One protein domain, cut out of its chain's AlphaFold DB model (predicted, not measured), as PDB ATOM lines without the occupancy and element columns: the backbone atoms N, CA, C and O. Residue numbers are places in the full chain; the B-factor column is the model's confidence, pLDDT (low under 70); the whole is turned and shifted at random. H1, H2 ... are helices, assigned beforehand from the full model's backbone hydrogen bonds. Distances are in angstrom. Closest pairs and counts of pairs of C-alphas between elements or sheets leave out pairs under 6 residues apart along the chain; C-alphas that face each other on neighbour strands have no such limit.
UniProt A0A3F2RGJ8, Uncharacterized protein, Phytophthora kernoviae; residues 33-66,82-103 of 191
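What this domain is: This is residues 33 to 66 and 82 to 103 of the 191 residues of an uncharacterized protein of Phytophthora kernoviae (UniProt A0A3F2RGJ8). The domain has little regular structure: one long helix, H1, runs along its length, while two long stretches with no named element, residues 33 to 44 and 82 to 96, run lengthwise to one side of it. The short helix H2 sits near the far end of H1. The printed part has 56 residues, 20 of them in the two named helices, H1 then H2, with no named strand; the class is all helix. It is compact, with a radius of gyration of the C-alphas of 11.6 A, and elongated, spanning 32 by 19 by 19 A.

Where its parts are: The printed part begins at C-alpha 33, (151.981, 128.804, 173.888). H1, residues 45 to 59, starts at C-alpha 45, (174.059, 129.075, 159.608), and is 20.6 A long. H2, residues 97 to 101, ends at C-alpha 101, (165.155, 142.924, 176.748).

How they stand to each other: Residues 41 to 42 pair with residues 82 to 83, antiparallel. H1 and H2 are close but not clearly touching; their closest C-alphas, of Arg 57 and Tyr 100, are 7.8 A apart. In both helices every O i to N i+4 pair is within hydrogen-bond range.

The domain as a whole: The C-alphas farthest apart, of Pro 43 and His 93, are 33.1 A apart. Residues 67 to 81 are not printed; C-alphas 66 and 82 are 11.9 A apart across this cut, which lies in the link from H1 to H2. No printed residue has a pLDDT under 70.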
ATOM      1  N   GLU A  33     151.460 129.354 175.136       87.31
ATOM      2  CA  GLU A  33     151.981 128.804 173.888       87.31
ATOM      3  C   GLU A  33     152.409 129.942 172.958       87.31
ATOM      4  O   GLU A  33     151.627 130.845 172.652       87.31
ATOM      5  N   ALA A  34     153.668 129.920 172.528       87.25
ATOM      6  CA  ALA A  34     154.204 130.910 171.608       87.25
ATOM      7  C   ALA A  34     154.041 130.476 170.138       87.25
ATOM      8  O   ALA A  34     153.943 129.280 169.853       87.25
ATOM      9  N   PRO A  35     154.060 131.419 169.175       89.94
ATOM     10  CA  PRO A  35     154.025 131.087 167.751       89.94
ATOM     11  C   PRO A  35     155.137 130.108 167.360       89.94
ATOM     12  O   PRO A  35     156.265 130.262 167.807       89.94
ATOM     13  N   GLN A  36     154.847 129.128 166.503       90.00
ATOM     14  CA  GLN A  36     155.842 128.183 165.981       90.00
ATOM     15  C   GLN A  36     156.720 128.818 164.890       90.00
ATOM     16  O   GLN A  36     156.299 129.744 164.196       90.00
ATOM     17  N   MET A  37     157.929 128.280 164.688       90.81
ATOM     18  CA  MET A  37     158.743 128.642 163.524       90.81
ATOM     19  C   MET A  37     158.091 128.101 162.246       90.81
ATOM     20  O   MET A  37     157.797 126.915 162.137       90.81
ATOM     21  N   THR A  38     157.890 128.979 161.268       90.12
ATOM     22  CA  THR A  38     157.338 128.654 159.944       90.12
ATOM     23  C   THR A  38     158.377 128.079 158.984       90.12
ATOM     24  O   THR A  38     158.017 127.414 158.017       90.12
ATOM     25  N   VAL A  39     159.664 128.323 159.248       92.00
ATOM     26  CA  VAL A  39     160.793 127.824 158.457       92.00
ATOM     27  C   VAL A  39     161.651 126.930 159.344       92.00
ATOM     28  O   VAL A  39     162.067 127.336 160.427       92.00
ATOM     29  N   SER A  40     161.918 125.709 158.884       92.12
ATOM     30  CA  SER A  40     162.683 124.703 159.633       92.12
ATOM     31  C   SER A  40     163.972 124.267 158.940       92.12
ATOM     32  O   SER A  40     164.741 123.517 159.531       92.12
ATOM     33  N   THR A  41     164.231 124.722 157.712       90.94
ATOM     34  CA  THR A  41     165.422 124.361 156.930       90.94
ATOM     35  C   THR A  41     166.075 125.613 156.364       90.94
ATOM     36  O   THR A  41     165.385 126.476 155.825       90.94
ATOM     37  N   PHE A  42     167.399 125.708 156.480       91.38
ATOM     38  CA  PHE A  42     168.168 126.883 156.080       91.38
ATOM     39  C   PHE A  42     169.436 126.473 155.328       91.38
ATOM     40  O   PHE A  42     170.113 125.528 155.745       91.38
ATOM     41  N   PRO A  43     169.805 127.199 154.260       88.19
ATOM     42  CA  PRO A  43     170.971 126.866 153.444       88.19
ATOM     43  C   PRO A  43     172.296 127.136 154.166       88.19
ATOM     44  O   PRO A  43     173.313 126.537 153.840       88.19
ATOM     45  N   THR A  44     172.306 128.048 155.140       89.69
ATOM     46  CA  THR A  44     173.505 128.428 155.892       89.69
ATOM     47  C   THR A  44     173.166 128.699 157.354       89.69
ATOM     48  O   THR A  44     172.014 128.951 157.721       89.69
ATOM     49  N   TRP A  45     174.196 128.693 158.202       88.38
ATOM     50  CA  TRP A  45     174.059 129.075 159.608       88.38
ATOM     51  C   TRP A  45     173.682 130.548 159.781       88.38
ATOM     52  O   TRP A  45     172.950 130.885 160.705       88.38
ATOM     53  N   ASP A  46     174.136 131.415 158.877       90.38
ATOM     54  CA  ASP A  46     173.829 132.846 158.906       90.38
ATOM     55  C   ASP A  46     172.346 133.122 158.611       90.38
ATOM     56  O   ASP A  46     171.684 133.854 159.353       90.38
ATOM     57  N   ALA A  47     171.783 132.435 157.608       90.81
ATOM     58  CA  ALA A  47     170.358 132.501 157.295       90.81
ATOM     59  C   ALA A  47     169.499 132.013 158.473       90.81
ATOM     60  O   ALA A  47     168.534 132.677 158.858       90.81
ATOM     61  N   PHE A  48     169.884 130.886 159.086       93.56
ATOM     62  CA  PHE A  48     169.233 130.384 160.296       93.56
ATOM     63  C   PHE A  48     169.332 131.388 161.449       93.56
ATOM     64  O   PHE A  48     168.316 131.738 162.037       93.56
ATOM     65  N   SER A  49     170.533 131.879 161.759       90.81
ATOM     66  CA  SER A  49     170.775 132.805 162.869       90.81
ATOM     67  C   SER A  49     169.973 134.098 162.719       90.81
ATOM     68  O   SER A  49     169.397 134.588 163.692       90.81
ATOM     69  N   THR A  50     169.891 134.634 161.499       91.81
ATOM     70  CA  THR A  50     169.101 135.829 161.184       91.81
ATOM     71  C   THR A  50     167.611 135.584 161.415       91.81
ATOM     72  O   THR A  50     166.968 136.339 162.149       91.81
ATOM     73  N   TYR A  51     167.070 134.498 160.853       93.56
ATOM     74  CA  TYR A  51     165.669 134.119 161.049       93.56
ATOM     75  C   TYR A  51     165.351 133.869 162.529       93.56
ATOM     76  O   TYR A  51     164.393 134.422 163.066       93.56
ATOM     77  N   PHE A  52     166.184 133.081 163.207       92.44
ATOM     78  CA  PHE A  52     166.001 132.690 164.598       92.44
ATOM     79  C   PHE A  52     166.042 133.892 165.545       92.44
ATOM     80  O   PHE A  52     165.184 134.009 166.416       92.44
ATOM     81  N   SER A  53     166.964 134.835 165.328       89.81
ATOM     82  CA  SER A  53     167.033 136.072 166.119       89.81
ATOM     83  C   SER A  53     165.782 136.935 165.933       89.81
ATOM     84  O   SER A  53     165.245 137.481 166.900       89.81
ATOM     85  N   ALA A  54     165.295 137.059 164.694       91.06
ATOM     86  CA  ALA A  54     164.071 137.796 164.402       91.06
ATOM     87  C   ALA A  54     162.855 137.143 165.069       91.06
ATOM     88  O   ALA A  54     162.077 137.836 165.724       91.06
ATOM     89  N   TYR A  55     162.752 135.820 164.965       92.69
ATOM     90  CA  TYR A  55     161.719 135.017 165.601       92.69
ATOM     91  C   TYR A  55     161.730 135.179 167.129       92.69
ATOM     92  O   TYR A  55     160.731 135.611 167.700       92.69
ATOM     93  N   GLN A  56     162.874 134.957 167.785       91.38
ATOM     94  CA  GLN A  56     163.035 135.136 169.233       91.38
ATOM     95  C   GLN A  56     162.607 136.531 169.696       91.38
ATOM     96  O   GLN A  56     161.928 136.664 170.714       91.38
ATOM     97  N   ARG A  57     162.972 137.569 168.935       89.19
ATOM     98  CA  ARG A  57     162.598 138.956 169.229       89.19
ATOM     99  C   ARG A  57     161.106 139.213 169.045       89.19
ATOM    100  O   ARG A  57     160.530 139.938 169.846       89.19
ATOM    101  N   GLN A  58     160.493 138.649 168.007       89.88
ATOM    102  CA  GLN A  58     159.066 138.812 167.722       89.88
ATOM    103  C   GLN A  58     158.195 138.115 168.767       89.88
ATOM    104  O   GLN A  58     157.142 138.630 169.133       89.88
ATOM    105  N   THR A  59     158.630 136.956 169.253       90.12
ATOM    106  CA  THR A  59     157.869 136.155 170.216       90.12
ATOM    107  C   THR A  59     158.310 136.366 171.663       90.12
ATOM    108  O   THR A  59     157.784 135.710 172.553       90.12
ATOM    109  N   PHE A  60     159.316 137.211 171.900       90.06
ATOM    110  CA  PHE A  60     159.944 137.425 173.209       90.06
ATOM    111  C   PHE A  60     160.461 136.132 173.865       90.06
ATOM    112  O   PHE A  60     160.463 135.997 175.087       90.06
ATOM    113  N   GLN A  61     160.932 135.184 173.049       87.88
ATOM    114  CA  GLN A  61     161.404 133.874 173.503       87.88
ATOM    115  C   GLN A  61     162.926 133.821 173.554       87.88
ATOM    116  O   GLN A  61     163.605 134.231 172.614       87.88
ATOM    117  N   LEU A  62     163.473 133.229 174.615       84.44
ATOM    118  CA  LEU A  62     164.911 133.023 174.779       84.44
ATOM    119  C   LEU A  62     165.309 131.569 174.491       84.44
ATOM    120  O   LEU A  62     165.795 130.843 175.353       84.44
ATOM    121  N   ASN A  63     165.072 131.135 173.258       83.50
ATOM    122  CA  ASN A  63     165.417 129.782 172.826       83.50
ATOM    123  C   ASN A  63     166.937 129.520 172.823       83.50
ATOM    124  O   ASN A  63     167.727 130.321 172.322       83.50
ATOM    125  N   LEU A  64     167.341 128.364 173.349       81.94
ATOM    126  CA  LEU A  64     168.709 127.860 173.252       81.94
ATOM    127  C   LEU A  64     168.820 126.900 172.070       81.94
ATOM    128  O   LEU A  64     167.917 126.104 171.820       81.94
ATOM    129  N   VAL A  65     169.944 126.960 171.360       85.50
ATOM    130  CA  VAL A  65     170.216 126.061 170.237       85.50
ATOM    131  C   VAL A  65     171.166 124.964 170.692       85.50
ATOM    132  O   VAL A  65     172.284 125.241 171.119       85.50
ATOM    133  N   ALA A  66     170.725 123.713 170.579       83.88
ATOM    134  CA  ALA A  66     171.562 122.539 170.786       83.88
ATOM    135  C   ALA A  66     171.881 121.896 169.434       83.88
ATOM    136  O   ALA A  66     170.983 121.601 168.646       83.88
ATOM    137  N   VAL A  82     171.157 123.571 157.532       88.69
ATOM    138  CA  VAL A  82     170.717 123.618 158.931       88.69
ATOM    139  C   VAL A  82     169.257 123.210 158.990       88.69
ATOM    140  O   VAL A  82     168.430 123.808 158.308       88.69
ATOM    141  N   VAL A  83     168.927 122.231 159.830       88.12
ATOM    142  CA  VAL A  83     167.544 121.788 160.036       88.12
ATOM    143  C   VAL A  83     167.186 121.894 161.511       88.12
ATOM    144  O   VAL A  83     167.891 121.366 162.372       88.12
ATOM    145  N   VAL A  84     166.071 122.553 161.806       88.69
ATOM    146  CA  VAL A  84     165.465 122.572 163.135       88.69
ATOM    147  C   VAL A  84     164.675 121.279 163.310       88.69
ATOM    148  O   VAL A  84     163.616 121.100 162.718       88.69
ATOM    149  N   THR A  85     165.192 120.366 164.130       85.44
ATOM    150  CA  THR A  85     164.565 119.053 164.358       85.44
ATOM    151  C   THR A  85     163.587 119.038 165.528       85.44
ATOM    152  O   THR A  85     162.709 118.184 165.586       85.44
ATOM    153  N   GLN A  86     163.763 119.938 166.495       84.19
ATOM    154  CA  GLN A  86     162.912 120.044 167.674       84.19
ATOM    155  C   GLN A  86     162.744 121.513 168.040       84.19
ATOM    156  O   GLN A  86     163.705 122.281 168.015       84.19
ATOM    157  N   HIS A  87     161.520 121.882 168.403       86.94
ATOM    158  CA  HIS A  87     161.178 123.226 168.826       86.94
ATOM    159  C   HIS A  87     160.061 123.159 169.867       86.94
ATOM    160  O   HIS A  87     158.999 122.593 169.613       86.94
ATOM    161  N   VAL A  88     160.329 123.698 171.054       86.38
ATOM    162  CA  VAL A  88     159.386 123.741 172.173       86.38
ATOM    163  C   VAL A  88     158.968 125.192 172.365       86.38
ATOM    164  O   VAL A  88     159.825 126.048 172.556       86.38
ATOM    165  N   VAL A  89     157.662 125.455 172.303       87.81
ATOM    166  CA  VAL A  89     157.086 126.813 172.389       87.81
ATOM    167  C   VAL A  89     156.217 127.027 173.624       87.81
ATOM    168  O   VAL A  89     155.594 128.076 173.768       87.81
ATOM    169  N   THR A  90     156.109 126.019 174.485       87.38
ATOM    170  CA  THR A  90     155.294 126.073 175.698       87.38
ATOM    171  C   THR A  90     156.116 126.635 176.845       87.38
ATOM    172  O   THR A  90     157.159 126.074 177.187       87.38
ATOM    173  N   HIS A  91     155.612 127.693 177.469       85.75
ATOM    174  CA  HIS A  91     156.247 128.374 178.593       85.75
ATOM    175  C   HIS A  91     155.345 128.309 179.818       85.75
ATOM    176  O   HIS A  91     154.122 128.325 179.705       85.75
ATOM    177  N   ASN A  92     155.954 128.247 180.998       87.12
ATOM    178  CA  ASN A  92     155.259 128.313 182.288       87.12
ATOM    179  C   ASN A  92     155.249 129.738 182.873       87.12
ATOM    180  O   ASN A  92     154.908 129.932 184.037       87.12
ATOM    181  N   HIS A  93     155.668 130.716 182.072       82.62
ATOM    182  CA  HIS A  93     155.758 132.121 182.420       82.62
ATOM    183  C   HIS A  93     155.322 132.978 181.229       82.62
ATOM    184  O   HIS A  93     155.327 132.533 180.078       82.62
ATOM    185  N   SER A  94     154.993 134.238 181.502       83.88
ATOM    186  CA  SER A  94     154.664 135.213 180.463       83.88
ATOM    187  C   SER A  94     155.857 135.530 179.569       83.88
ATOM    188  O   SER A  94     156.999 135.603 180.021       83.88
ATOM    189  N   LEU A  95     155.570 135.733 178.285       87.81
ATOM    190  CA  LEU A  95     156.527 136.201 177.291       87.81
ATOM    191  C   LEU A  95     156.317 137.696 177.089       87.81
ATOM    192  O   LEU A  95     155.425 138.117 176.355       87.81
ATOM    193  N   ASP A  96     157.115 138.504 177.777       88.81
ATOM    194  CA  ASP A  96     157.003 139.954 177.713       88.81
ATOM    195  C   ASP A  96     158.284 140.610 177.185       88.81
ATOM    196  O   ASP A  96     159.415 140.183 177.441       88.81
ATOM    197  N   ALA A  97     158.094 141.698 176.436       87.25
ATOM    198  CA  ALA A  97     159.184 142.429 175.801       87.25
ATOM    199  C   ALA A  97     160.204 142.968 176.813       87.25
ATOM    200  O   ALA A  97     161.401 143.016 176.526       87.25
ATOM    201  N   LYS A  98     159.748 143.372 178.002       87.06
ATOM    202  CA  LYS A  98     160.602 143.975 179.028       87.06
ATOM    203  C   LYS A  98     161.564 142.936 179.605       87.06
ATOM    204  O   LYS A  98     162.763 143.206 179.680       87.06
ATOM    205  N   THR A  99     161.066 141.755 179.953       87.25
ATOM    206  CA  THR A  99     161.854 140.613 180.423       87.25
ATOM    207  C   THR A  99     162.782 140.125 179.323       87.25
ATOM    208  O   THR A  99     163.978 139.978 179.571       87.25
ATOM    209  N   TYR A 100     162.299 139.994 178.084       88.38
ATOM    210  CA  TYR A 100     163.152 139.628 176.952       88.38
ATOM    211  C   TYR A 100     164.318 140.616 176.759       88.38
ATOM    212  O   TYR A 100     165.469 140.205 176.606       88.38
ATOM    213  N   MET A 101     164.082 141.924 176.852       86.88
ATOM    214  CA  MET A 101     165.155 142.924 176.748       86.88
ATOM    215  C   MET A 101     166.039 143.016 178.003       86.88
ATOM    216  O   MET A 101     167.106 143.629 177.966       86.88
ATOM    217  N   SER A 102     165.647 142.395 179.118       86.19
ATOM    218  CA  SER A 102     166.441 142.353 180.352       86.19
ATOM    219  C   SER A 102     167.592 141.340 180.311       86.19
ATOM    220  O   SER A 102     168.461 141.365 181.185       86.19
ATOM    221  N   TYR A 103     167.668 140.486 179.287       86.50
ATOM    222  CA  TYR A 103     168.779 139.547 179.141       86.50
ATOM    223  C   TYR A 103     170.030 140.235 178.566       86.50
ATOM    224  O   TYR A 103     169.923 140.962 177.575       86.50
TER     225      TYR A 103